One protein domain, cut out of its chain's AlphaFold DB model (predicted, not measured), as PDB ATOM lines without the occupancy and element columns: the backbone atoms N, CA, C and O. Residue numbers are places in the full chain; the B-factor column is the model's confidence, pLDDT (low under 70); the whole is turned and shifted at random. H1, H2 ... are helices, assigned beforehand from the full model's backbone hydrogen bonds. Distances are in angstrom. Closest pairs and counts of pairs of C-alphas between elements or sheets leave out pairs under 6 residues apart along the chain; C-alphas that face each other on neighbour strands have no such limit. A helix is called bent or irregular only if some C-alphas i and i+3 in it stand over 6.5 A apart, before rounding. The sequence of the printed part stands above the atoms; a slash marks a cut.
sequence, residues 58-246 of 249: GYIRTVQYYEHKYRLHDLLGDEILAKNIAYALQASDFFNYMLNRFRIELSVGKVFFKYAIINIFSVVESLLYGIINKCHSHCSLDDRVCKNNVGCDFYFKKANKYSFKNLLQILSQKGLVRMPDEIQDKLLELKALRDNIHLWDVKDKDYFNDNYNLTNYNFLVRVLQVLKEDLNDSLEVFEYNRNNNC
ATOM      1  N   GLY A  58     121.051 133.282 120.252       92.00
ATOM      2  CA  GLY A  58     121.262 131.903 120.688       92.00
ATOM      3  C   GLY A  58     122.264 131.099 119.856       92.00
ATOM      4  O   GLY A  58     122.553 129.967 120.234       92.00
ATOM      5  N   TYR A  59     122.824 131.649 118.767       95.25
ATOM      6  CA  TYR A  59     123.890 130.958 118.037       95.25
ATOM      7  C   TYR A  59     125.200 130.954 118.835       95.25
ATOM      8  O   TYR A  59     125.808 129.903 119.027       95.25
ATOM      9  N   ILE A  60     125.613 132.125 119.330       96.94
ATOM     10  CA  ILE A  60     126.724 132.235 120.277       96.94
ATOM     11  C   ILE A  60     126.174 131.920 121.663       96.94
ATOM     12  O   ILE A  60     125.295 132.619 122.173       96.94
ATOM     13  N   ARG A  61     126.669 130.836 122.253       97.56
ATOM     14  CA  ARG A  61     126.222 130.350 123.559       97.56
ATOM     15  C   ARG A  61     126.892 131.152 124.667       97.56
ATOM     16  O   ARG A  61     127.907 131.807 124.443       97.56
ATOM     17  N   THR A  62     126.310 131.155 125.861       97.56
ATOM     18  CA  THR A  62     126.842 131.933 126.989       97.56
ATOM     19  C   THR A  62     128.061 131.259 127.621       97.56
ATOM     20  O   THR A  62     128.301 130.068 127.430       97.56
ATOM     21  N   VAL A  63     128.821 132.014 128.413       97.25
ATOM     22  CA  VAL A  63     129.935 131.491 129.222       97.25
ATOM     23  C   VAL A  63     129.438 130.377 130.140       97.25
ATOM     24  O   VAL A  63     129.984 129.276 130.125       97.25
ATOM     25  N   GLN A  64     128.328 130.628 130.838       97.56
ATOM     26  CA  GLN A  64     127.719 129.688 131.779       97.56
ATOM     27  C   GLN A  64     127.328 128.381 131.089       97.56
ATOM     28  O   GLN A  64     127.523 127.302 131.644       97.56
ATOM     29  N   TYR A  65     126.821 128.451 129.851       97.81
ATOM     30  CA  TYR A  65     126.527 127.248 129.076       97.81
ATOM     31  C   TYR A  65     127.767 126.357 128.942       97.81
ATOM     32  O   TYR A  65     127.668 125.146 129.127       97.81
ATOM     33  N   TYR A  66     128.927 126.937 128.629       97.75
ATOM     34  CA  TYR A  66     130.163 126.179 128.457       97.75
ATOM     35  C   TYR A  66     130.744 125.674 129.769       97.75
ATOM     36  O   TYR A  66     131.132 124.509 129.832       97.75
ATOM     37  N   GLU A  67     130.746 126.506 130.810       96.75
ATOM     38  CA  GLU A  67     131.184 126.111 132.150       96.75
ATOM     39  C   GLU A  67     130.419 124.880 132.640       96.75
ATOM     40  O   GLU A  67     131.041 123.905 133.062       96.75
ATOM     41  N   HIS A  68     129.089 124.878 132.497       96.62
ATOM     42  CA  HIS A  68     128.254 123.738 132.872       96.62
ATOM     43  C   HIS A  68     128.434 122.547 131.933       96.62
ATOM     44  O   HIS A  68     128.630 121.424 132.389       96.62
ATOM     45  N   LYS A  69     128.391 122.770 130.614       95.69
ATOM     46  CA  LYS A  69     128.428 121.680 129.631       95.69
ATOM     47  C   LYS A  69     129.735 120.887 129.654       95.69
ATOM     48  O   LYS A  69     129.709 119.693 129.379       95.69
ATOM     49  N   TYR A  70     130.857 121.548 129.922       96.19
ATOM     50  CA  TYR A  70     132.173 120.911 130.016       96.19
ATOM     51  C   TYR A  70     132.587 120.620 131.465       96.19
ATOM     52  O   TYR A  70     133.649 120.035 131.673       96.19
ATOM     53  N   ARG A  71     131.772 121.023 132.455       96.56
ATOM     54  CA  ARG A  71     132.090 120.955 133.890       96.56
ATOM     55  C   ARG A  71     133.467 121.561 134.199       96.56
ATOM     56  O   ARG A  71     134.268 120.978 134.917       96.56
ATOM     57  N   LEU A  72     133.771 122.724 133.611       97.12
ATOM     58  CA  LEU A  72     135.140 123.271 133.572       97.12
ATOM     59  C   LEU A  72     135.737 123.512 134.963       97.12
ATOM     60  O   LEU A  72     136.924 123.268 135.164       97.12
ATOM     61  N   HIS A  73     134.919 123.965 135.916       95.25
ATOM     62  CA  HIS A  73     135.355 124.212 137.292       95.25
ATOM     63  C   HIS A  73     135.779 122.918 137.989       95.25
ATOM     64  O   HIS A  73     136.894 122.840 138.504       95.25
ATOM     65  N   ASP A  74     134.948 121.877 137.909       93.94
ATOM     66  CA  ASP A  74     135.260 120.553 138.459       93.94
ATOM     67  C   ASP A  74     136.483 119.941 137.773       93.94
ATOM     68  O   ASP A  74     137.348 119.352 138.425       93.94
ATOM     69  N   LEU A  75     136.565 120.081 136.449       95.31
ATOM     70  CA  LEU A  75     137.595 119.457 135.632       95.31
ATOM     71  C   LEU A  75     138.986 120.051 135.889       95.31
ATOM     72  O   LEU A  75     139.973 119.317 135.881       95.31
ATOM     73  N   LEU A  76     139.072 121.367 136.101       95.75
ATOM     74  CA  LEU A  76     140.341 122.101 136.091       95.75
ATOM     75  C   LEU A  76     140.772 122.595 137.475       95.75
ATOM     76  O   LEU A  76     141.969 122.723 137.713       95.75
ATOM     77  N   GLY A  77     139.831 122.886 138.379       90.69
ATOM     78  CA  GLY A  77     140.131 123.470 139.694       90.69
ATOM     79  C   GLY A  77     140.749 124.878 139.649       90.69
ATOM     80  O   GLY A  77     141.216 125.365 140.674       90.69
ATOM     81  N   ASP A  78     140.765 125.524 138.480       94.94
ATOM     82  CA  ASP A  78     141.274 126.880 138.245       94.94
ATOM     83  C   ASP A  78     140.175 127.713 137.569       94.94
ATOM     84  O   ASP A  78     139.857 127.517 136.392       94.94
ATOM     85  N   GLU A  79     139.586 128.646 138.324       95.62
ATOM     86  CA  GLU A  79     138.475 129.481 137.856       95.62
ATOM     87  C   GLU A  79     138.863 130.410 136.697       95.62
ATOM     88  O   GLU A  79     138.042 130.691 135.818       95.62
ATOM     89  N   ILE A  80     140.102 130.911 136.685       97.12
ATOM     90  CA  ILE A  80     140.575 131.835 135.650       97.12
ATOM     91  C   ILE A  80     140.749 131.063 134.345       97.12
ATOM     92  O   ILE A  80     140.288 131.508 133.289       97.12
ATOM     93  N   LEU A  81     141.378 129.888 134.410       97.44
ATOM     94  CA  LEU A  81     141.526 129.013 133.253       97.44
ATOM     95  C   LEU A  81     140.162 128.555 132.721       97.44
ATOM     96  O   LEU A  81     139.938 128.612 131.510       97.44
ATOM     97  N   ALA A  82     139.237 128.168 133.605       97.94
ATOM     98  CA  ALA A  82     137.881 127.761 133.235       97.94
ATOM     99  C   ALA A  82     137.139 128.864 132.459       97.94
ATOM    100  O   ALA A  82     136.601 128.605 131.380       97.94
ATOM    101  N   LYS A  83     137.176 130.113 132.944       97.81
ATOM    102  CA  LYS A  83     136.557 131.256 132.254       97.81
ATOM    103  C   LYS A  83     137.206 131.546 130.906       97.81
ATOM    104  O   LYS A  83     136.499 131.729 129.919       97.81
ATOM    105  N   ASN A  84     138.536 131.529 130.832       98.44
ATOM    106  CA  ASN A  84     139.249 131.755 129.573       98.44
ATOM    107  C   ASN A  84     138.935 130.680 128.523       98.44
ATOM    108  O   ASN A  84     138.730 131.004 127.352       98.44
ATOM    109  N   ILE A  85     138.820 129.415 128.937       98.56
ATOM    110  CA  ILE A  85     138.358 128.331 128.063       98.56
ATOM    111  C   ILE A  85     136.924 128.589 127.593       98.56
ATOM    112  O   ILE A  85     136.641 128.445 126.403       98.56
ATOM    113  N   ALA A  86     136.025 129.012 128.484       98.44
ATOM    114  CA  ALA A  86     134.652 129.337 128.114       98.44
ATOM    115  C   ALA A  86     134.583 130.502 127.107       98.44
ATOM    116  O   ALA A  86     133.857 130.393 126.118       98.44
ATOM    117  N   TYR A  87     135.381 131.563 127.273       98.56
ATOM    118  CA  TYR A  87     135.480 132.656 126.293       98.56
ATOM    119  C   TYR A  87     135.967 132.163 124.922       98.56
ATOM    120  O   TYR A  87     135.380 132.498 123.891       98.56
ATOM    121  N   ALA A  88     136.994 131.310 124.888       98.50
ATOM    122  CA  ALA A  88     137.498 130.727 123.643       98.50
ATOM    123  C   ALA A  88     136.476 129.779 122.976       98.50
ATOM    124  O   ALA A  88     136.366 129.723 121.745       98.50
ATOM    125  N   LEU A  89     135.664 129.065 123.759       98.38
ATOM    126  CA  LEU A  89     134.543 128.271 123.250       98.38
ATOM    127  C   LEU A  89     133.426 129.159 122.668       98.38
ATOM    128  O   LEU A  89     132.895 128.836 121.607       98.38
ATOM    129  N   GLN A  90     133.122 130.313 123.272       97.62
ATOM    130  CA  GLN A  90     132.212 131.301 122.673       97.62
ATOM    131  C   GLN A  90     132.754 131.854 121.350       97.62
ATOM    132  O   GLN A  90     132.018 131.935 120.367       97.62
ATOM    133  N   ALA A  91     134.049 132.175 121.285       97.94
ATOM    134  CA  ALA A  91     134.687 132.584 120.034       97.94
ATOM    135  C   ALA A  91     134.592 131.479 118.967       97.94
ATOM    136  O   ALA A  91     134.376 131.767 117.791       97.94
ATOM    137  N   SER A  92     134.662 130.205 119.372       97.25
ATOM    138  CA  SER A  92     134.454 129.064 118.471       97.25
ATOM    139  C   SER A  92     133.041 129.019 117.884       97.25
ATOM    140  O   SER A  92     132.899 128.633 116.725       97.25
ATOM    141  N   ASP A  93     132.001 129.447 118.616       97.69
ATOM    142  CA  ASP A  93     130.665 129.621 118.021       97.69
ATOM    143  C   ASP A  93     130.695 130.674 116.923       97.69
ATOM    144  O   ASP A  93     130.200 130.433 115.827       97.69
ATOM    145  N   PHE A  94     131.316 131.822 117.178       97.00
ATOM    146  CA  PHE A  94     131.426 132.864 116.165       97.00
ATOM    147  C   PHE A  94     132.185 132.375 114.921       97.00
ATOM    148  O   PHE A  94     131.680 132.507 113.805       97.00
ATOM    149  N   PHE A  95     133.339 131.720 115.090       97.06
ATOM    150  CA  PHE A  95     134.068 131.116 113.971       97.06
ATOM    151  C   PHE A  95     133.214 130.090 113.222       97.06
ATOM    152  O   PHE A  95     133.170 130.115 111.993       97.06
ATOM    153  N   ASN A  96     132.497 129.218 113.938       95.38
ATOM    154  CA  ASN A  96     131.611 128.233 113.323       95.38
ATOM    155  C   ASN A  96     130.507 128.907 112.498       95.38
ATOM    156  O   ASN A  96     130.252 128.476 111.374       95.38
ATOM    157  N   TYR A  97     129.906 129.979 113.022       95.12
ATOM    158  CA  TYR A  97     128.895 130.752 112.306       95.12
ATOM    159  C   TYR A  97     129.454 131.279 110.993       95.12
ATOM    160  O   TYR A  97     128.903 131.006 109.927       95.12
ATOM    161  N   MET A  98     130.584 131.983 111.070       95.19
ATOM    162  CA  MET A  98     131.192 132.636 109.920       95.19
ATOM    163  C   MET A  98     131.607 131.618 108.854       95.19
ATOM    164  O   MET A  98     131.210 131.751 107.699       95.19
ATOM    165  N   LEU A  99     132.302 130.547 109.251       92.56
ATOM    166  CA  LEU A  99     132.776 129.501 108.340       92.56
ATOM    167  C   LEU A  99     131.649 128.728 107.641       92.56
ATOM    168  O   LEU A  99     131.839 128.254 106.525       92.56
ATOM    169  N   ASN A 100     130.486 128.580 108.285       89.56
ATOM    170  CA  ASN A 100     129.366 127.803 107.742       89.56
ATOM    171  C   ASN A 100     128.252 128.661 107.122       89.56
ATOM    172  O   ASN A 100     127.252 128.105 106.654       89.56
ATOM    173  N   ARG A 101     128.344 129.995 107.175       90.44
ATOM    174  CA  ARG A 101     127.311 130.908 106.646       90.44
ATOM    175  C   ARG A 101     127.837 131.897 105.619       90.44
ATOM    176  O   ARG A 101     127.053 132.323 104.775       90.44
ATOM    177  N   PHE A 102     129.128 132.212 105.648       92.56
ATOM    178  CA  PHE A 102     129.740 133.173 104.741       92.56
ATOM    179  C   PHE A 102     130.774 132.498 103.850       92.56
ATOM    180  O   PHE A 102     131.562 131.659 104.284       92.56
ATOM    181  N   ARG A 103     130.787 132.904 102.581       91.44
ATOM    182  CA  ARG A 103     131.871 132.581 101.658       91.44
ATOM    183  C   ARG A 103     132.969 133.624 101.852       91.44
ATOM    184  O   ARG A 103     132.809 134.761 101.427       91.44
ATOM    185  N   ILE A 104     134.055 133.233 102.511       90.81
ATOM    186  CA  ILE A 104     135.221 134.092 102.743       90.81
ATOM    187  C   ILE A 104     136.314 133.667 101.759       90.81
ATOM    188  O   ILE A 104     136.874 132.578 101.883       90.81
ATOM    189  N   GLU A 105     136.576 134.497 100.752       87.88
ATOM    190  CA  GLU A 105     137.539 134.198  99.684       87.88
ATOM    191  C   GLU A 105     138.921 134.815  99.947       87.88
ATOM    192  O   GLU A 105     139.194 135.330 101.031       87.88
ATOM    193  N   LEU A 106     139.799 134.758  98.938       88.88
ATOM    194  CA  LEU A 106     141.144 135.335  98.961       88.88
ATOM    195  C   LEU A 106     142.004 134.783 100.115       88.88
ATOM    196  O   LEU A 106     141.722 133.745 100.715       88.88
ATOM    197  N   SER A 107     143.103 135.469 100.416       90.75
ATOM    198  CA  SER A 107     143.964 135.142 101.552       90.75
ATOM    199  C   SER A 107     143.270 135.321 102.902       90.75
ATOM    200  O   SER A 107     143.595 134.591 103.838       90.75
ATOM    201  N   VAL A 108     142.277 136.213 103.005       92.44
ATOM    202  CA  VAL A 108     141.534 136.431 104.255       92.44
ATOM    203  C   VAL A 108     140.792 135.171 104.702       92.44
ATOM    204  O   VAL A 108     140.790 134.880 105.894       92.44
ATOM    205  N   GLY A 109     140.269 134.355 103.781       92.31
ATOM    206  CA  GLY A 109     139.659 133.066 104.124       92.31
ATOM    207  C   GLY A 109     140.637 132.101 104.801       92.31
ATOM    208  O   GLY A 109     140.324 131.527 105.845       92.31
ATOM    209  N   LYS A 110     141.857 131.966 104.263       91.75
ATOM    210  CA  LYS A 110     142.918 131.122 104.849       91.75
ATOM    211  C   LYS A 110     143.351 131.634 106.224       91.75
ATOM    212  O   LYS A 110     143.460 130.850 107.165       91.75
ATOM    213  N   VAL A 111     143.528 132.947 106.360       92.69
ATOM    214  CA  VAL A 111     143.860 133.594 107.638       92.69
ATOM    215  C   VAL A 111     142.734 133.405 108.663       92.69
ATOM    216  O   VAL A 111     142.996 133.124 109.831       92.69
ATOM    217  N   PHE A 112     141.472 133.471 108.238       95.06
ATOM    218  CA  PHE A 112     140.329 133.223 109.112       95.06
ATOM    219  C   PHE A 112     140.288 131.766 109.600       95.06
ATOM    220  O   PHE A 112     140.127 131.525 110.797       95.06
ATOM    221  N   PHE A 113     140.525 130.788 108.713       94.69
ATOM    222  CA  PHE A 113     140.677 129.381 109.110       94.69
ATOM    223  C   PHE A 113     141.834 129.170 110.082       94.69
ATOM    224  O   PHE A 113     141.681 128.419 111.044       94.69
ATOM    225  N   LYS A 114     142.971 129.833 109.859       94.25
ATOM    226  CA  LYS A 114     144.119 129.795 110.769       94.25
ATOM    227  C   LYS A 114     143.717 130.217 112.181       94.25
ATOM    228  O   LYS A 114     143.943 129.451 113.114       94.25
ATOM    229  N   TYR A 115     143.055 131.363 112.343       95.38
ATOM    230  CA  TYR A 115     142.588 131.812 113.661       95.38
ATOM    231  C   TYR A 115     141.547 130.876 114.279       95.38
ATOM    232  O   TYR A 115     141.636 130.569 115.466       95.38
ATOM    233  N   ALA A 116     140.608 130.363 113.482       96.88
ATOM    234  CA  ALA A 116     139.608 129.414 113.958       96.88
ATOM    235  C   ALA A 116     140.247 128.106 114.471       96.88
ATOM    236  O   ALA A 116     139.889 127.613 115.542       96.88
ATOM    237  N   ILE A 117     141.227 127.566 113.737       96.69
ATOM    238  CA  ILE A 117     141.995 126.369 114.112       96.69
ATOM    239  C   ILE A 117     142.826 126.633 115.369       96.69
ATOM    240  O   ILE A 117     142.750 125.851 116.312       96.69
ATOM    241  N   ILE A 118     143.569 127.744 115.415       96.56
ATOM    242  CA  ILE A 118     144.372 128.150 116.578       96.56
ATOM    243  C   ILE A 118     143.502 128.256 117.829       96.56
ATOM    244  O   ILE A 118     143.890 127.752 118.883       96.56
ATOM    245  N   ASN A 119     142.328 128.881 117.719       98.06
ATOM    246  CA  ASN A 119     141.419 129.064 118.842       98.06
ATOM    247  C   ASN A 119     140.956 127.716 119.410       98.06
ATOM    248  O   ASN A 119     141.125 127.461 120.601       98.06
ATOM    249  N   ILE A 120     140.446 126.818 118.560       97.62
ATOM    250  CA  ILE A 120     139.989 125.496 119.015       97.62
ATOM    251  C   ILE A 120     141.155 124.652 119.540       97.62
ATOM    252  O   ILE A 120     141.022 124.002 120.576       97.62
ATOM    253  N   PHE A 121     142.308 124.676 118.869       98.12
ATOM    254  CA  PHE A 121     143.486 123.948 119.331       98.12
ATOM    255  C   PHE A 121     143.953 124.444 120.704       98.12
ATOM    256  O   PHE A 121     144.286 123.641 121.570       98.12
ATOM    257  N   SER A 122     143.903 125.757 120.939       97.81
ATOM    258  CA  SER A 122     144.244 126.349 122.236       97.81
ATOM    259  C   SER A 122     143.280 125.908 123.338       97.81
ATOM    260  O   SER A 122     143.716 125.694 124.466       97.81
ATOM    261  N   VAL A 123     141.991 125.704 123.027       98.44
ATOM    262  CA  VAL A 123     141.038 125.090 123.968       98.44
ATOM    263  C   VAL A 123     141.448 123.652 124.291       98.44
ATOM    264  O   VAL A 123     141.511 123.297 125.465       98.44
ATOM    265  N   VAL A 124     141.764 122.840 123.274       97.94
ATOM    266  CA  VAL A 124     142.240 121.456 123.462       97.94
ATOM    267  C   VAL A 124     143.484 121.430 124.353       97.94
ATOM    268  O   VAL A 124     143.489 120.734 125.365       97.94
ATOM    269  N   GLU A 125     144.512 122.221 124.036       97.19
ATOM    270  CA  GLU A 125     145.728 122.330 124.852       97.19
ATOM    271  C   GLU A 125     145.399 122.730 126.294       97.19
ATOM    272  O   GLU A 125     145.890 122.102 127.231       97.19
ATOM    273  N   SER A 126     144.546 123.738 126.482       97.62
ATOM    274  CA  SER A 126     144.205 124.261 127.808       97.62
ATOM    275  C   SER A 126     143.481 123.231 128.675       97.62
ATOM    276  O   SER A 126     143.794 123.116 129.857       97.62
ATOM    277  N   LEU A 127     142.568 122.440 128.098       98.00
ATOM    278  CA  LEU A 127     141.906 121.342 128.808       98.00
ATOM    279  C   LEU A 127     142.923 120.287 129.259       98.00
ATOM    280  O   LEU A 127     142.948 119.903 130.427       98.00
ATOM    281  N   LEU A 128     143.799 119.853 128.351       97.31
ATOM    282  CA  LEU A 128     144.766 118.795 128.640       97.31
ATOM    283  C   LEU A 128     145.825 119.238 129.661       97.31
ATOM    284  O   LEU A 128     146.090 118.527 130.629       97.31
ATOM    285  N   TYR A 129     146.412 120.426 129.490       97.50
ATOM    286  CA  TYR A 129     147.376 120.968 130.454       97.50
ATOM    287  C   TYR A 129     146.724 121.333 131.789       97.50
ATOM    288  O   TYR A 129     147.351 121.161 132.836       97.50
ATOM    289  N   GLY A 130     145.478 121.809 131.775       97.00
ATOM    290  CA  GLY A 130     144.725 122.114 132.986       97.00
ATOM    291  C   GLY A 130     144.496 120.874 133.849       97.00
ATOM    292  O   GLY A 130     144.766 120.915 135.046       97.00
ATOM    293  N   ILE A 131     144.143 119.740 133.239       96.06
ATOM    294  CA  ILE A 131     144.025 118.457 133.950       96.06
ATOM    295  C   ILE A 131     145.363 118.025 134.554       96.06
ATOM    296  O   ILE A 131     145.410 117.624 135.714       96.06
ATOM    297  N   ILE A 132     146.468 118.145 133.808       96.19
ATOM    298  CA  ILE A 132     147.803 117.845 134.349       96.19
ATOM    299  C   ILE A 132     148.099 118.715 135.573       96.19
ATOM    300  O   ILE A 132     148.595 118.201 136.574       96.19
ATOM    301  N   ASN A 133     147.784 120.012 135.521       95.50
ATOM    302  CA  ASN A 133     147.982 120.914 136.653       95.50
ATOM    303  C   ASN A 133     147.101 120.547 137.852       95.50
ATOM    304  O   ASN A 133     147.620 120.505 138.967       95.50
ATOM    305  N   LYS A 134     145.823 120.214 137.636       94.69
ATOM    306  CA  LYS A 134     144.928 119.730 138.698       94.69
ATOM    307  C   LYS A 134     145.458 118.445 139.335       94.69
ATOM    308  O   LYS A 134     145.477 118.305 140.554       94.69
ATOM    309  N   CYS A 135     145.933 117.495 138.536       94.06
ATOM    310  CA  CYS A 135     146.503 116.264 139.072       94.06
ATOM    311  C   CYS A 135     147.833 116.515 139.800       94.06
ATOM    312  O   CYS A 135     148.083 115.905 140.838       94.06
ATOM    313  N   HIS A 136     148.673 117.417 139.285       93.56
ATOM    314  CA  HIS A 136     149.952 117.787 139.889       93.56
ATOM    315  C   HIS A 136     149.789 118.518 141.227       93.56
ATOM    316  O   HIS A 136     150.592 118.277 142.127       93.56
ATOM    317  N   SER A 137     148.764 119.365 141.387       91.88
ATOM    318  CA  SER A 137     148.533 120.115 142.632       91.88
ATOM    319  C   SER A 137     148.298 119.194 143.831       91.88
ATOM    320  O   SER A 137     148.750 119.489 144.929       91.88
ATOM    321  N   HIS A 138     147.714 118.013 143.616       90.50
ATOM    322  CA  HIS A 138     147.614 116.988 144.658       90.50
ATOM    323  C   HIS A 138     148.987 116.475 145.129       90.50
ATOM    324  O   HIS A 138     149.156 116.096 146.283       90.50
ATOM    325  N   CYS A 139     149.978 116.443 144.237       89.81
ATOM    326  CA  CYS A 139     151.329 115.961 144.521       89.81
ATOM    327  C   CYS A 139     152.306 117.080 144.923       89.81
ATOM    328  O   CYS A 139     153.501 116.801 145.072       89.81
ATOM    329  N   SER A 140     151.834 118.322 145.052       88.25
ATOM    330  CA  SER A 140     152.644 119.501 145.355       88.25
ATOM    331  C   SER A 140     151.981 120.328 146.458       88.25
ATOM    332  O   SER A 140     151.045 121.074 146.192       88.25
ATOM    333  N   LEU A 141     152.495 120.218 147.684       82.06
ATOM    334  CA  LEU A 141     152.038 120.988 148.847       82.06
ATOM    335  C   LEU A 141     153.107 122.030 149.197       82.06
ATOM    336  O   LEU A 141     154.278 121.673 149.318       82.06
ATOM    337  N   ASP A 142     152.724 123.302 149.334       81.69
ATOM    338  CA  ASP A 142     153.631 124.422 149.652       81.69
ATOM    339  C   ASP A 142     154.886 124.474 148.756       81.69
ATOM    340  O   ASP A 142     156.019 124.574 149.236       81.69
ATOM    341  N   ASP A 143     154.689 124.318 147.441       79.81
ATOM    342  CA  ASP A 143     155.746 124.239 146.416       79.81
ATOM    343  C   ASP A 143     156.762 123.092 146.601       79.81
ATOM    344  O   ASP A 143     157.804 123.040 145.938       79.81
ATOM    345  N   ARG A 144     156.458 122.118 147.467       86.44
ATOM    346  CA  ARG A 144     157.260 120.908 147.656       86.44
ATOM    347  C   ARG A 144     156.591 119.724 146.983       86.44
ATOM    348  O   ARG A 144     155.452 119.365 147.272       86.44
ATOM    349  N   VAL A 145     157.350 119.072 146.110       90.44
ATOM    350  CA  VAL A 145     156.913 117.846 145.447       90.44
ATOM    351  C   VAL A 145     156.914 116.687 146.446       90.44
ATOM    352  O   VAL A 145     157.832 116.552 147.256       90.44
ATOM    353  N   CYS A 146     155.907 115.824 146.346       89.88
ATOM    354  CA  CYS A 146     155.800 114.587 147.108       89.88
ATOM    355  C   CYS A 146     157.106 113.775 147.143       89.88
ATOM    356  O   CYS A 146     157.703 113.503 146.099       89.88
ATOM    357  N   LYS A 147     157.504 113.304 148.331       89.25
ATOM    358  CA  LYS A 147     158.710 112.471 148.515       89.25
ATOM    359  C   LYS A 147     158.607 111.110 147.821       89.25
ATOM    360  O   LYS A 147     159.616 110.574 147.379       89.25
ATOM    361  N   ASN A 148     157.389 110.592 147.684       88.25
ATOM    362  CA  ASN A 148     157.102 109.312 147.039       88.25
ATOM    363  C   ASN A 148     156.894 109.454 145.519       88.25
ATOM    364  O   ASN A 148     156.312 108.572 144.903       88.25
ATOM    365  N   ASN A 149     157.302 110.570 144.898       89.31
ATOM    366  CA  ASN A 149     157.053 110.817 143.472       89.31
ATOM    367  C   ASN A 149     157.769 109.824 142.537       89.31
ATOM    368  O   ASN A 149     157.284 109.559 141.435       89.31
ATOM    369  N   VAL A 150     158.913 109.279 142.956       87.44
ATOM    370  CA  VAL A 150     159.699 108.331 142.166       87.44
ATOM    371  C   VAL A 150     158.944 107.008 142.101       87.44
ATOM    372  O   VAL A 150     158.718 106.369 143.121       87.44
ATOM    373  N   GLY A 151     158.555 106.604 140.891       85.19
ATOM    374  CA  GLY A 151     157.824 105.355 140.667       85.19
ATOM    375  C   GLY A 151     156.346 105.390 141.068       85.19
ATOM    376  O   GLY A 151     155.701 104.352 141.040       85.19
ATOM    377  N   CYS A 152     155.787 106.551 141.429       90.75
ATOM    378  CA  CYS A 152     154.361 106.658 141.732       90.75
ATOM    379  C   CYS A 152     153.513 106.722 140.455       90.75
ATOM    380  O   CYS A 152     153.605 107.676 139.675       90.75
ATOM    381  N   ASP A 153     152.596 105.767 140.308       91.69
ATOM    382  CA  ASP A 153     151.673 105.679 139.168       91.69
ATOM    383  C   ASP A 153     150.681 106.847 139.084       91.69
ATOM    384  O   ASP A 153     150.144 107.135 138.014       91.69
ATOM    385  N   PHE A 154     150.479 107.592 140.171       93.38
ATOM    386  CA  PHE A 154     149.581 108.752 140.208       93.38
ATOM    387  C   PHE A 154     150.302 110.090 140.050       93.38
ATOM    388  O   PHE A 154     149.654 111.126 139.905       93.38
ATOM    389  N   TYR A 155     151.635 110.089 140.058       93.44
ATOM    390  CA  TYR A 155     152.397 111.324 139.987       93.44
ATOM    391  C   TYR A 155     152.357 111.939 138.582       93.44
ATOM    392  O   TYR A 155     152.583 111.266 137.569       93.44
ATOM    393  N   PHE A 156     152.134 113.252 138.551       94.12
ATOM    394  CA  PHE A 156     152.334 114.116 137.394       94.12
ATOM    395  C   PHE A 156     153.366 115.189 137.719       94.12
ATOM    396  O   PHE A 156     153.349 115.777 138.802       94.12
ATOM    397  N   LYS A 157     154.246 115.488 136.760       93.31
ATOM    398  CA  LYS A 157     155.076 116.697 136.808       93.31
ATOM    399  C   LYS A 157     154.198 117.919 136.515       93.31
ATOM    400  O   LYS A 157     153.094 117.794 135.992       93.31
ATOM    401  N   LYS A 158     154.722 119.114 136.781       93.19
ATOM    402  CA  LYS A 158     154.084 120.366 136.355       93.19
ATOM    403  C   LYS A 158     153.869 120.372 134.833       93.19
ATOM    404  O   LYS A 158     154.753 119.937 134.093       93.19
ATOM    405  N   ALA A 159     152.732 120.901 134.375       94.00
ATOM    406  CA  ALA A 159     152.328 120.951 132.964       94.00
ATOM    407  C   ALA A 159     153.446 121.409 132.013       94.00
ATOM    408  O   ALA A 159     153.748 120.740 131.030       94.00
ATOM    409  N   ASN A 160     154.126 122.506 132.355       92.19
ATOM    410  CA  ASN A 160     155.182 123.113 131.538       92.19
ATOM    411  C   ASN A 160     156.453 122.255 131.368       92.19
ATOM    412  O   ASN A 160     157.392 122.681 130.700       92.19
ATOM    413  N   LYS A 161     156.522 121.078 131.998       95.06
ATOM    414  CA  LYS A 161     157.611 120.108 131.823       95.06
ATOM    415  C   LYS A 161     157.328 119.079 130.732       95.06
ATOM    416  O   LYS A 161     158.223 118.299 130.410       95.06
ATOM    417  N   TYR A 162     156.121 119.060 130.177       95.38
ATOM    418  CA  TYR A 162     155.758 118.175 129.081       95.38
ATOM    419  C   TYR A 162     155.779 118.939 127.758       95.38
ATOM    420  O   TYR A 162     155.237 120.034 127.653       95.38
ATOM    421  N   SER A 163     156.378 118.336 126.728       95.88
ATOM    422  CA  SER A 163     156.008 118.677 125.355       95.88
ATOM    423  C   SER A 163     154.583 118.182 125.099       95.88
ATOM    424  O   SER A 163     154.129 117.241 125.752       95.88
ATOM    425  N   PHE A 164     153.888 118.754 124.116       95.88
ATOM    426  CA  PHE A 164     152.517 118.336 123.810       95.88
ATOM    427  C   PHE A 164     152.414 116.835 123.469       95.88
ATOM    428  O   PHE A 164     151.511 116.155 123.947       95.88
ATOM    429  N   LYS A 165     153.403 116.286 122.747       96.00
ATOM    430  CA  LYS A 165     153.511 114.841 122.480       96.00
ATOM    431  C   LYS A 165     153.597 114.018 123.762       96.00
ATOM    432  O   LYS A 165     152.834 113.074 123.941       96.00
ATOM    433  N   ASN A 166     154.501 114.392 124.667       96.06
ATOM    434  CA  ASN A 166     154.681 113.671 125.925       96.06
ATOM    435  C   ASN A 166     153.451 113.814 126.834       96.06
ATOM    436  O   ASN A 166     153.157 112.903 127.603       96.06
ATOM    437  N   LEU A 167     152.737 114.939 126.737       96.31
ATOM    438  CA  LEU A 167     151.479 115.169 127.439       96.31
ATOM    439  C   LEU A 167     150.374 114.214 126.952       96.31
ATOM    440  O   LEU A 167     149.713 113.596 127.783       96.31
ATOM    441  N   LEU A 168     150.200 114.031 125.640       96.19
ATOM    442  CA  LEU A 168     149.215 113.078 125.112       96.19
ATOM    443  C   LEU A 168     149.538 111.646 125.555       96.19
ATOM    444  O   LEU A 168     148.674 110.950 126.085       96.19
ATOM    445  N   GLN A 169     150.811 111.254 125.447       95.12
ATOM    446  CA  GLN A 169     151.274 109.930 125.859       95.12
ATOM    447  C   GLN A 169     151.001 109.654 127.339       95.12
ATOM    448  O   GLN A 169     150.453 108.606 127.670       95.12
ATOM    449  N   ILE A 170     151.343 110.584 128.239       95.69
ATOM    450  CA  ILE A 170     151.163 110.351 129.678       95.69
ATOM    451  C   ILE A 170     149.685 110.338 130.084       95.69
ATOM    452  O   ILE A 170     149.303 109.552 130.951       95.69
ATOM    453  N   LEU A 171     148.843 111.169 129.457       95.88
ATOM    454  CA  LEU A 171     147.400 111.156 129.701       95.88
ATOM    455  C   LEU A 171     146.763 109.853 129.212       95.88
ATOM    456  O   LEU A 171     145.936 109.281 129.921       95.88
ATOM    457  N   SER A 172     147.185 109.354 128.047       95.12
ATOM    458  CA  SER A 172     146.729 108.069 127.513       95.12
ATOM    459  C   SER A 172     147.180 106.899 128.389       95.12
ATOM    460  O   SER A 172     146.367 106.053 128.745       95.12
ATOM    461  N   GLN A 173     148.453 106.871 128.800       94.38
ATOM    462  CA  GLN A 173     149.006 105.826 129.675       94.38
ATOM    463  C   GLN A 173     148.287 105.750 131.024       94.38
ATOM    464  O   GLN A 173     148.098 104.665 131.564       94.38
ATOM    465  N   LYS A 174     147.871 106.898 131.565       94.56
ATOM    466  CA  LYS A 174     147.135 106.980 132.833       94.56
ATOM    467  C   LYS A 174     145.614 106.883 132.660       94.56
ATOM    468  O   LYS A 174     144.884 107.081 133.627       94.56
ATOM    469  N   GLY A 175     145.134 106.594 131.449       94.12
ATOM    470  CA  GLY A 175     143.719 106.367 131.154       94.12
ATOM    471  C   GLY A 175     142.825 107.608 131.238       94.12
ATOM    472  O   GLY A 175     141.605 107.455 131.265       94.12
ATOM    473  N   LEU A 176     143.411 108.812 131.272       94.56
ATOM    474  CA  LEU A 176     142.688 110.091 131.310       94.56
ATOM    475  C   LEU A 176     142.175 110.523 129.934       94.56
ATOM    476  O   LEU A 176     141.210 111.271 129.845       94.56
ATOM    477  N   VAL A 177     142.831 110.071 128.867       93.56
ATOM    478  CA  VAL A 177     142.488 110.381 127.477       93.56
ATOM    479  C   VAL A 177     142.412 109.064 126.711       93.56
ATOM    480  O   VAL A 177     143.359 108.284 126.741       93.56
ATOM    481  N   ARG A 178     141.283 108.803 126.041       90.62
ATOM    482  CA  ARG A 178     140.977 107.511 125.396       90.62
ATOM    483  C   ARG A 178     140.798 107.645 123.885       90.62
ATOM    484  O   ARG A 178     139.862 107.114 123.298       90.62
ATOM    485  N   MET A 179     141.700 108.385 123.249       90.69
ATOM    486  CA  MET A 179     141.650 108.626 121.806       90.69
ATOM    487  C   MET A 179     142.561 107.641 121.066       90.69
ATOM    488  O   MET A 179     143.686 107.430 121.528       90.69
ATOM    489  N   PRO A 180     142.140 107.108 119.904       92.38
ATOM    490  CA  PRO A 180     143.012 106.329 119.030       92.38
ATOM    491  C   PRO A 180     144.285 107.091 118.645       92.38
ATOM    492  O   PRO A 180     144.247 108.316 118.484       92.38
ATOM    493  N   ASP A 181     145.380 106.362 118.431       92.06
ATOM    494  CA  ASP A 181     146.687 106.927 118.061       92.06
ATOM    495  C   ASP A 181     146.599 107.821 116.815       92.06
ATOM    496  O   ASP A 181     147.164 108.909 116.793       92.06
ATOM    497  N   GLU A 182     145.773 107.449 115.834       94.25
ATOM    498  CA  GLU A 182     145.518 108.241 114.622       94.25
ATOM    499  C   GLU A 182     145.006 109.662 114.927       94.25
ATOM    500  O   GLU A 182     145.365 110.632 114.255       94.25
ATOM    501  N   ILE A 183     144.170 109.811 115.963       95.25
ATOM    502  CA  ILE A 183     143.670 111.121 116.398       95.25
ATOM    503  C   ILE A 183     144.786 111.906 117.092       95.25
ATOM    504  O   ILE A 183     144.897 113.118 116.893       95.25
ATOM    505  N   GLN A 184     145.619 111.229 117.888       94.56
ATOM    506  CA  GLN A 184     146.749 111.850 118.577       94.56
ATOM    507  C   GLN A 184     147.806 112.345 117.581       94.56
ATOM    508  O   GLN A 184     148.261 113.484 117.687       94.56
ATOM    509  N   ASP A 185     148.130 111.544 116.568       94.94
ATOM    510  CA  ASP A 185     149.053 111.913 115.496       94.94
ATOM    511  C   ASP A 185     148.522 113.105 114.703       94.94
ATOM    512  O   ASP A 185     149.236 114.091 114.491       94.94
ATOM    513  N   LYS A 186     147.226 113.100 114.367       96.12
ATOM    514  CA  LYS A 186     146.618 114.244 113.686       96.12
ATOM    515  C   LYS A 186     146.625 115.510 114.547       96.12
ATOM    516  O   LYS A 186     146.824 116.607 114.025       96.12
ATOM    517  N   LEU A 187     146.450 115.396 115.864       96.50
ATOM    518  CA  LEU A 187     146.607 116.527 116.780       96.50
ATOM    519  C   LEU A 187     148.042 117.065 116.802       96.50
ATOM    520  O   LEU A 187     148.231 118.279 116.861       96.50
ATOM    521  N   LEU A 188     149.047 116.193 116.719       95.50
ATOM    522  CA  LEU A 188     150.446 116.610 116.628       95.50
ATOM    523  C   LEU A 188     150.737 117.367 115.327       95.50
ATOM    524  O   LEU A 188     151.451 118.367 115.363       95.50
ATOM    525  N   GLU A 189     150.141 116.964 114.205       93.56
ATOM    526  CA  GLU A 189     150.224 117.725 112.950       93.56
ATOM    527  C   GLU A 189     149.583 119.114 113.082       93.56
ATOM    528  O   GLU A 189     150.168 120.126 112.694       93.56
ATOM    529  N   LEU A 190     148.378 119.185 113.658       95.12
ATOM    530  CA  LEU A 190     147.654 120.449 113.817       95.12
ATOM    531  C   LEU A 190     148.309 121.384 114.834       95.12
ATOM    532  O   LEU A 190     148.163 122.603 114.717       95.12
ATOM    533  N   LYS A 191     149.099 120.847 115.770       94.75
ATOM    534  CA  LYS A 191     149.924 121.662 116.658       94.75
ATOM    535  C   LYS A 191     150.885 122.557 115.879       94.75
ATOM    536  O   LYS A 191     150.996 123.738 116.196       94.75
ATOM    537  N   ALA A 192     151.533 122.026 114.843       88.62
ATOM    538  CA  ALA A 192     152.460 122.807 114.027       88.62
ATOM    539  C   ALA A 192     151.755 123.998 113.353       88.62
ATOM    540  O   ALA A 192     152.306 125.092 113.276       88.62
ATOM    541  N   LEU A 193     150.496 123.823 112.933       89.62
ATOM    542  CA  LEU A 193     149.693 124.922 112.385       89.62
ATOM    543  C   LEU A 193     149.348 125.974 113.430       89.62
ATOM    544  O   LEU A 193     149.300 127.160 113.099       89.62
ATOM    545  N   ARG A 194     149.078 125.535 114.664       91.31
ATOM    546  CA  ARG A 194     148.800 126.424 115.788       91.31
ATOM    547  C   ARG A 194     150.028 127.247 116.163       91.31
ATOM    548  O   ARG A 194     149.895 128.431 116.454       91.31
ATOM    549  N   ASP A 195     151.208 126.638 116.140       90.00
ATOM    550  CA  ASP A 195     152.458 127.306 116.510       90.00
ATOM    551  C   ASP A 195     152.858 128.396 115.487       90.00
ATOM    552  O   ASP A 195     153.510 129.368 115.856       90.00
ATOM    553  N   ASN A 196     152.322 128.355 114.260       88.88
ATOM    554  CA  ASN A 196     152.465 129.414 113.246       88.88
ATOM    555  C   ASN A 196     151.624 130.685 113.520       88.88
ATOM    556  O   ASN A 196     151.363 131.461 112.598       88.88
ATOM    557  N   ILE A 197     151.147 130.923 114.746       87.00
ATOM    558  CA  ILE A 197     150.349 132.115 115.090       87.00
ATOM    559  C   ILE A 197     151.122 133.427 114.876       87.00
ATOM    560  O   ILE A 197     150.541 134.438 114.483       87.00
ATOM    561  N   HIS A 198     152.434 133.416 115.111       85.38
ATOM    562  CA  HIS A 198     153.276 134.601 115.022       85.38
ATOM    563  C   HIS A 198     153.682 134.867 113.572       85.38
ATOM    564  O   HIS A 198     154.537 134.174 113.036       85.38
ATOM    565  N   LEU A 199     153.102 135.901 112.947       85.56
ATOM    566  CA  LEU A 199     153.334 136.228 111.529       85.56
ATOM    567  C   LEU A 199     154.818 136.380 111.157       85.56
ATOM    568  O   LEU A 199     155.204 136.011 110.055       85.56
ATOM    569  N   TRP A 200     155.638 136.904 112.068       85.06
ATOM    570  CA  TRP A 200     157.068 137.125 111.838       85.06
ATOM    571  C   TRP A 200     157.911 135.837 111.867       85.06
ATOM    572  O   TRP A 200     159.050 135.866 111.414       85.06
ATOM    573  N   ASP A 201     157.360 134.730 112.375       82.38
ATOM    574  CA  ASP A 201     158.029 133.424 112.502       82.38
ATOM    575  C   ASP A 201     157.496 132.392 111.483       82.38
ATOM    576  O   ASP A 201     157.960 131.253 111.404       82.38
ATOM    577  N   VAL A 202     156.509 132.772 110.659       83.06
ATOM    578  CA  VAL A 202     155.963 131.872 109.636       83.06
ATOM    579  C   VAL A 202     156.946 131.764 108.470       83.06
ATOM    580  O   VAL A 202     157.272 132.750 107.814       83.06
ATOM    581  N   LYS A 203     157.395 130.536 108.191       80.56
ATOM    582  CA  LYS A 203     158.382 130.248 107.135       80.56
ATOM    583  C   LYS A 203     157.808 130.316 105.719       80.56
ATOM    584  O   LYS A 203     158.544 130.604 104.781       80.56
ATOM    585  N   ASP A 204     156.504 130.083 105.584       81.69
ATOM    586  CA  ASP A 204     155.786 130.027 104.312       81.69
ATOM    587  C   ASP A 204     154.589 130.984 104.290       81.69
ATOM    588  O   ASP A 204     154.094 131.450 105.315       81.69
ATOM    589  N   LYS A 205     154.068 131.277 103.097       82.12
ATOM    590  CA  LYS A 205     152.864 132.107 102.958       82.12
ATOM    591  C   LYS A 205     151.629 131.306 103.384       82.12
ATOM    592  O   LYS A 205     151.292 130.322 102.728       82.12
ATOM    593  N   ASP A 206     150.890 131.794 104.385       81.25
ATOM    594  CA  ASP A 206     149.641 131.174 104.879       81.25
ATOM    595  C   ASP A 206     148.634 130.855 103.755       81.25
ATOM    596  O   ASP A 206     147.899 129.871 103.833       81.25
ATOM    597  N   TYR A 207     148.617 131.665 102.689       83.06
ATOM    598  CA  TYR A 207     147.743 131.471 101.530       83.06
ATOM    599  C   TYR A 207     147.916 130.101 100.854       83.06
ATOM    600  O   TYR A 207     146.925 129.499 100.444       83.06
ATOM    601  N   PHE A 208     149.152 129.599 100.774       83.62
ATOM    602  CA  PHE A 208     149.475 128.320 100.132       83.62
ATOM    603  C   PHE A 208     149.409 127.129 101.091       83.62
ATOM    604  O   PHE A 208     149.610 125.992 100.675       83.62
ATOM    605  N   ASN A 209     149.122 127.358 102.375       84.75
ATOM    606  CA  ASN A 209     148.977 126.267 103.323       84.75
ATOM    607  C   ASN A 209     147.577 125.655 103.202       84.75
ATOM    608  O   ASN A 209     146.561 126.219 103.633       84.75
ATOM    609  N   ASP A 210     147.513 124.464 102.616       87.81
ATOM    610  CA  ASP A 210     146.255 123.748 102.431       87.81
ATOM    611  C   ASP A 210     145.674 123.162 103.701       87.81
ATOM    612  O   ASP A 210     144.502 122.799 103.709       87.81
ATOM    613  N   ASN A 211     146.412 123.188 104.808       91.81
ATOM    614  CA  ASN A 211     145.908 122.721 106.087       91.81
ATOM    615  C   ASN A 211     145.017 123.740 106.815       91.81
ATOM    616  O   ASN A 211     144.291 123.354 107.735       91.81
ATOM    617  N   TYR A 212     145.007 125.012 106.405       92.62
ATOM    618  CA  TYR A 212     144.027 125.991 106.885       92.62
ATOM    619  C   TYR A 212     142.708 125.819 106.124       92.62
ATOM    620  O   TYR A 212     142.443 126.497 105.131       92.62
ATOM    621  N   ASN A 213     141.909 124.843 106.561       92.56
ATOM    622  CA  ASN A 213     140.687 124.426 105.880       92.56
ATOM    623  C   ASN A 213     139.593 123.943 106.852       92.56
ATOM    624  O   ASN A 213     139.828 123.698 108.040       92.56
ATOM    625  N   LEU A 214     138.385 123.758 106.313       92.50
ATOM    626  CA  LEU A 214     137.209 123.323 107.067       92.50
ATOM    627  C   LEU A 214     137.332 121.895 107.616       92.50
ATOM    628  O   LEU A 214     136.809 121.608 108.690       92.50
ATOM    629  N   THR A 215     138.029 121.002 106.914       94.69
ATOM    630  CA  THR A 215     138.230 119.610 107.341       94.69
ATOM    631  C   THR A 215     139.006 119.543 108.653       94.69
ATOM    632  O   THR A 215     138.553 118.887 109.592       94.69
ATOM    633  N   ASN A 216     140.126 120.260 108.748       96.19
ATOM    634  CA  ASN A 216     140.959 120.323 109.950       96.19
ATOM    635  C   ASN A 216     140.259 121.075 111.087       96.19
ATOM    636  O   ASN A 216     140.312 120.639 112.236       96.19
ATOM    637  N   TYR A 217     139.529 122.149 110.772       96.00
ATOM    638  CA  TYR A 217     138.680 122.828 111.752       96.00
ATOM    639  C   TYR A 217     137.629 121.875 112.352       96.00
ATOM    640  O   TYR A 217     137.554 121.706 113.568       96.00
ATOM    641  N   ASN A 218     136.863 121.182 111.505       95.25
ATOM    642  CA  ASN A 218     135.837 120.234 111.943       95.25
ATOM    643  C   ASN A 218     136.428 119.024 112.673       95.25
ATOM    644  O   ASN A 218     135.783 118.475 113.564       95.25
ATOM    645  N   PHE A 219     137.642 118.600 112.317       97.12
ATOM    646  CA  PHE A 219     138.370 117.583 113.070       97.12
ATOM    647  C   PHE A 219     138.599 118.028 114.518       97.12
ATOM    648  O   PHE A 219     138.244 117.288 115.431       97.12
ATOM    649  N   LEU A 220     139.093 119.248 114.746       97.62
ATOM    650  CA  LEU A 220     139.306 119.756 116.103       97.62
ATOM    651  C   LEU A 220     137.997 119.931 116.885       97.62
ATOM    652  O   LEU A 220     137.955 119.643 118.079       97.62
ATOM    653  N   VAL A 221     136.910 120.330 116.216       96.00
ATOM    654  CA  VAL A 221     135.571 120.356 116.834       96.00
ATOM    655  C   VAL A 221     135.170 118.962 117.329       96.00
ATOM    656  O   VAL A 221     134.660 118.838 118.441       96.00
ATOM    657  N   ARG A 222     135.419 117.906 116.542       95.75
ATOM    658  CA  ARG A 222     135.152 116.519 116.962       95.75
ATOM    659  C   ARG A 222     136.053 116.084 118.115       95.75
ATOM    660  O   ARG A 222     135.558 115.478 119.057       95.75
ATOM    661  N   VAL A 223     137.339 116.443 118.092       96.56
ATOM    662  CA  VAL A 223     138.252 116.191 119.221       96.56
ATOM    663  C   VAL A 223     137.708 116.812 120.507       96.56
ATOM    664  O   VAL A 223     137.648 116.136 121.527       96.56
ATOM    665  N   LEU A 224     137.250 118.068 120.466       95.94
ATOM    666  CA  LEU A 224     136.643 118.705 121.637       95.94
ATOM    667  C   LEU A 224     135.398 117.973 122.145       95.94
ATOM    668  O   LEU A 224     135.148 117.983 123.348       95.94
ATOM    669  N   GLN A 225     134.600 117.374 121.257       93.56
ATOM    670  CA  GLN A 225     133.432 116.589 121.659       93.56
ATOM    671  C   GLN A 225     133.843 115.314 122.396       93.56
ATOM    672  O   GLN A 225     133.291 115.059 123.462       93.56
ATOM    673  N   VAL A 226     134.845 114.597 121.881       93.31
ATOM    674  CA  VAL A 226     135.413 113.405 122.534       93.31
ATOM    675  C   VAL A 226     135.983 113.769 123.904       93.31
ATOM    676  O   VAL A 226     135.620 113.173 124.908       93.31
ATOM    677  N   LEU A 227     136.800 114.823 123.983       94.81
ATOM    678  CA  LEU A 227     137.378 115.269 125.254       94.81
ATOM    679  C   LEU A 227     136.307 115.687 126.273       94.81
ATOM    680  O   LEU A 227     136.430 115.383 127.454       94.81
ATOM    681  N   LYS A 228     135.235 116.356 125.836       92.94
ATOM    682  CA  LYS A 228     134.100 116.705 126.706       92.94
ATOM    683  C   LYS A 228     133.448 115.459 127.317       92.94
ATOM    684  O   LYS A 228     133.009 115.519 128.460       92.94
ATOM    685  N   GLU A 229     133.322 114.391 126.535       90.19
ATOM    686  CA  GLU A 229     132.659 113.145 126.939       90.19
ATOM    687  C   GLU A 229     133.551 112.302 127.849       90.19
ATOM    688  O   GLU A 229     133.072 111.794 128.855       90.19
ATOM    689  N   ASP A 230     134.851 112.239 127.563       90.50
ATOM    690  CA  ASP A 230     135.748 111.302 128.240       90.50
ATOM    691  C   ASP A 230     136.457 111.879 129.472       90.50
ATOM    692  O   ASP A 230     136.738 111.141 130.421       90.50
ATOM    693  N   LEU A 231     136.821 113.170 129.457       93.88
ATOM    694  CA  LEU A 231     137.790 113.712 130.419       93.88
ATOM    695  C   LEU A 231     137.267 113.722 131.857       93.88
ATOM    696  O   LEU A 231     138.016 113.364 132.761       93.88
ATOM    697  N   ASN A 232     136.014 114.132 132.081       92.50
ATOM    698  CA  ASN A 232     135.460 114.220 133.436       92.50
ATOM    699  C   ASN A 232     135.366 112.835 134.086       92.50
ATOM    700  O   ASN A 232     135.920 112.630 135.161       92.50
ATOM    701  N   ASP A 233     134.752 111.874 133.398       93.50
ATOM    702  CA  ASP A 233     134.585 110.509 133.903       93.50
ATOM    703  C   ASP A 233     135.941 109.832 134.130       93.50
ATOM    704  O   ASP A 233     136.173 109.172 135.146       93.50
ATOM    705  N   SER A 234     136.882 110.022 133.200       95.50
ATOM    706  CA  SER A 234     138.220 109.443 133.330       95.50
ATOM    707  C   SER A 234     138.999 110.070 134.486       95.50
ATOM    708  O   SER A 234     139.728 109.365 135.187       95.50
ATOM    709  N   LEU A 235     138.829 111.375 134.714       95.94
ATOM    710  CA  LEU A 235     139.425 112.071 135.846       95.94
ATOM    711  C   LEU A 235     138.828 111.602 137.170       95.94
ATOM    712  O   LEU A 235     139.590 111.297 138.078       95.94
ATOM    713  N   GLU A 236     137.508 111.470 137.280       95.38
ATOM    714  CA  GLU A 236     136.855 110.966 138.495       95.38
ATOM    715  C   GLU A 236     137.364 109.566 138.870       95.38
ATOM    716  O   GLU A 236     137.735 109.321 140.020       95.38
ATOM    717  N   VAL A 237     137.482 108.664 137.888       95.81
ATOM    718  CA  VAL A 237     138.061 107.327 138.092       95.81
ATOM    719  C   VAL A 237     139.530 107.411 138.518       95.81
ATOM    720  O   VAL A 237     139.951 106.712 139.444       95.81
ATOM    721  N   PHE A 238     140.322 108.268 137.871       96.19
ATOM    722  CA  PHE A 238     141.724 108.473 138.233       96.19
ATOM    723  C   PHE A 238     141.866 109.001 139.669       96.19
ATOM    724  O   PHE A 238     142.674 108.480 140.439       96.19
ATOM    725  N   GLU A 239     141.069 110.000 140.055       94.94
ATOM    726  CA  GLU A 239     141.086 110.595 141.391       94.94
ATOM    727  C   GLU A 239     140.615 109.605 142.458       94.94
ATOM    728  O   GLU A 239     141.233 109.524 143.521       94.94
ATOM    729  N   TYR A 240     139.595 108.793 142.169       95.56
ATOM    730  CA  TYR A 240     139.166 107.702 143.043       95.56
ATOM    731  C   TYR A 240     140.295 106.690 143.277       95.56
ATOM    732  O   TYR A 240     140.625 106.373 144.422       95.56
ATOM    733  N   ASN A 241     140.942 106.217 142.209       95.06
ATOM    734  CA  ASN A 241     142.042 105.260 142.319       95.06
ATOM    735  C   ASN A 241     143.242 105.854 143.062       95.06
ATOM    736  O   ASN A 241     143.825 105.182 143.913       95.06
ATOM    737  N   ARG A 242     143.578 107.121 142.792       94.38
ATOM    738  CA  ARG A 242     144.624 107.855 143.511       94.38
ATOM    739  C   ARG A 242     144.301 107.939 144.998       94.38
ATOM    740  O   ARG A 242     145.152 107.619 145.811       94.38
ATOM    741  N   ASN A 243     143.087 108.333 145.372       92.19
ATOM    742  CA  ASN A 243     142.731 108.534 146.777       92.19
ATOM    743  C   ASN A 243     142.752 107.233 147.599       92.19
ATOM    744  O   ASN A 243     143.000 107.295 148.802       92.19
ATOM    745  N   ASN A 244     142.524 106.079 146.964       91.94
ATOM    746  CA  ASN A 244     142.550 104.771 147.625       91.94
ATOM    747  C   ASN A 244     143.940 104.113 147.637       91.94
ATOM    748  O   ASN A 244     144.256 103.389 148.574       91.94
ATOM    749  N   ASN A 245     144.765 104.356 146.613       90.81
ATOM    750  CA  ASN A 245     146.026 103.631 146.409       90.81
ATOM    751  C   ASN A 245     147.283 104.508 146.539       90.81
ATOM    752  O   ASN A 245     148.402 104.000 146.489       90.81
ATOM    753  N   CYS A 246     147.137 105.827 146.678       88.38
ATOM    754  CA  CYS A 246     148.258 106.715 146.958       88.38
ATOM    755  C   CYS A 246     148.590 106.666 148.451       88.38
ATOM    756  O   CYS A 246     147.795 107.076 149.299       88.38
TER     757      CYS A 246
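Overview. This is residues 58 to 246 of the 249 residues of an uncharacterized protein of Candidatus Bathyarchaeota archaeon (UniProt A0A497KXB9). Three long helical pieces, H4, H3 and arm H7a of a bent helix, make a bundle with their centres in a triangle; H3 and H4 form a hairpin, and H7a runs beside H4. Short helices cover two sides: H1 crosses H3 on the side away from H4, with five-residue H2 by the start of H3, while H6 crosses H4 on the side away from H3, with H5 next to it. Arm H7b carries the last helix onward past the bundle, toward the end of H4. The printed part has 189 residues with seven named helices, H1 to H7 in chain order, and no named strand: all helix. It is compact, with a radius of gyration of the C-alphas of 17.9 A and spans of 57 by 39 by 31 A.

Along the chain. Find C-alpha 106 at (141.144, 135.335, 98.961); from there H4, residues 106 to 138, runs 49.7 A to C-alpha 138 at (147.614, 116.988, 144.658). Before it come H1, residues 63 to 70, 10.8 A; H2, residues 72 to 76, 5.9 A; and H3, residues 79 to 101, 33.2 A. After it come H5, residues 164 to 173, 14.3 A, and H6, residues 181 to 195, 21.2 A. H7, residues 214 to 245, was assigned as one helix by its hydrogen bonds but is bent: C-alphas 229 and 232 are 7.2 A apart. Its arms are H7a, residues 214 to 229, 22.8 A, and H7b, residues 232 to 245, 19.8 A, ending at (146.026, 103.631, 146.409).

Arrangement. Start at the hub, H4, which touches H3 in a hairpin at a shallow tilt of 26 degrees, opposite ways; their closest C-alphas, Phe 95 and Ala 116, are 5.8 A apart. H7a touches H4 at 21 degrees, the same way, closest at C-alphas Ile 117 and Tyr 217, 5.4 A. H6 touches H4 at a steep tilt of 64 degrees, closest at C-alphas Ile 118 and Arg 194, 4.8 A. H5 and H6 are a hairpin that only just touches, with 3 pairs of C-alphas within 8 A. H1 touches H3 about perpendicular, at 83 degrees, closest at C-alphas Val 63 and Ala 86, 5.3 A. H2 touches H4, closest at C-alphas Leu 76 and Gly 130, 5.4 A. H7b is near H4 and stands at 42 degrees to H7a. Every O i to N i+4 pair is within hydrogen-bond range in H1, H2, H3, H5, H7a and H7b; H4 has 27 of 29 and H6 9 of 11.

Size, cuts and confidence. The two C-alphas farthest apart, Arg 103 and Lys 147, are 57.6 A apart. The links H4 to H5, 25 residues, and H6 to H7, 18 residues, are long. The printed part has no cut, and no printed residue is under 70 in pLDDT.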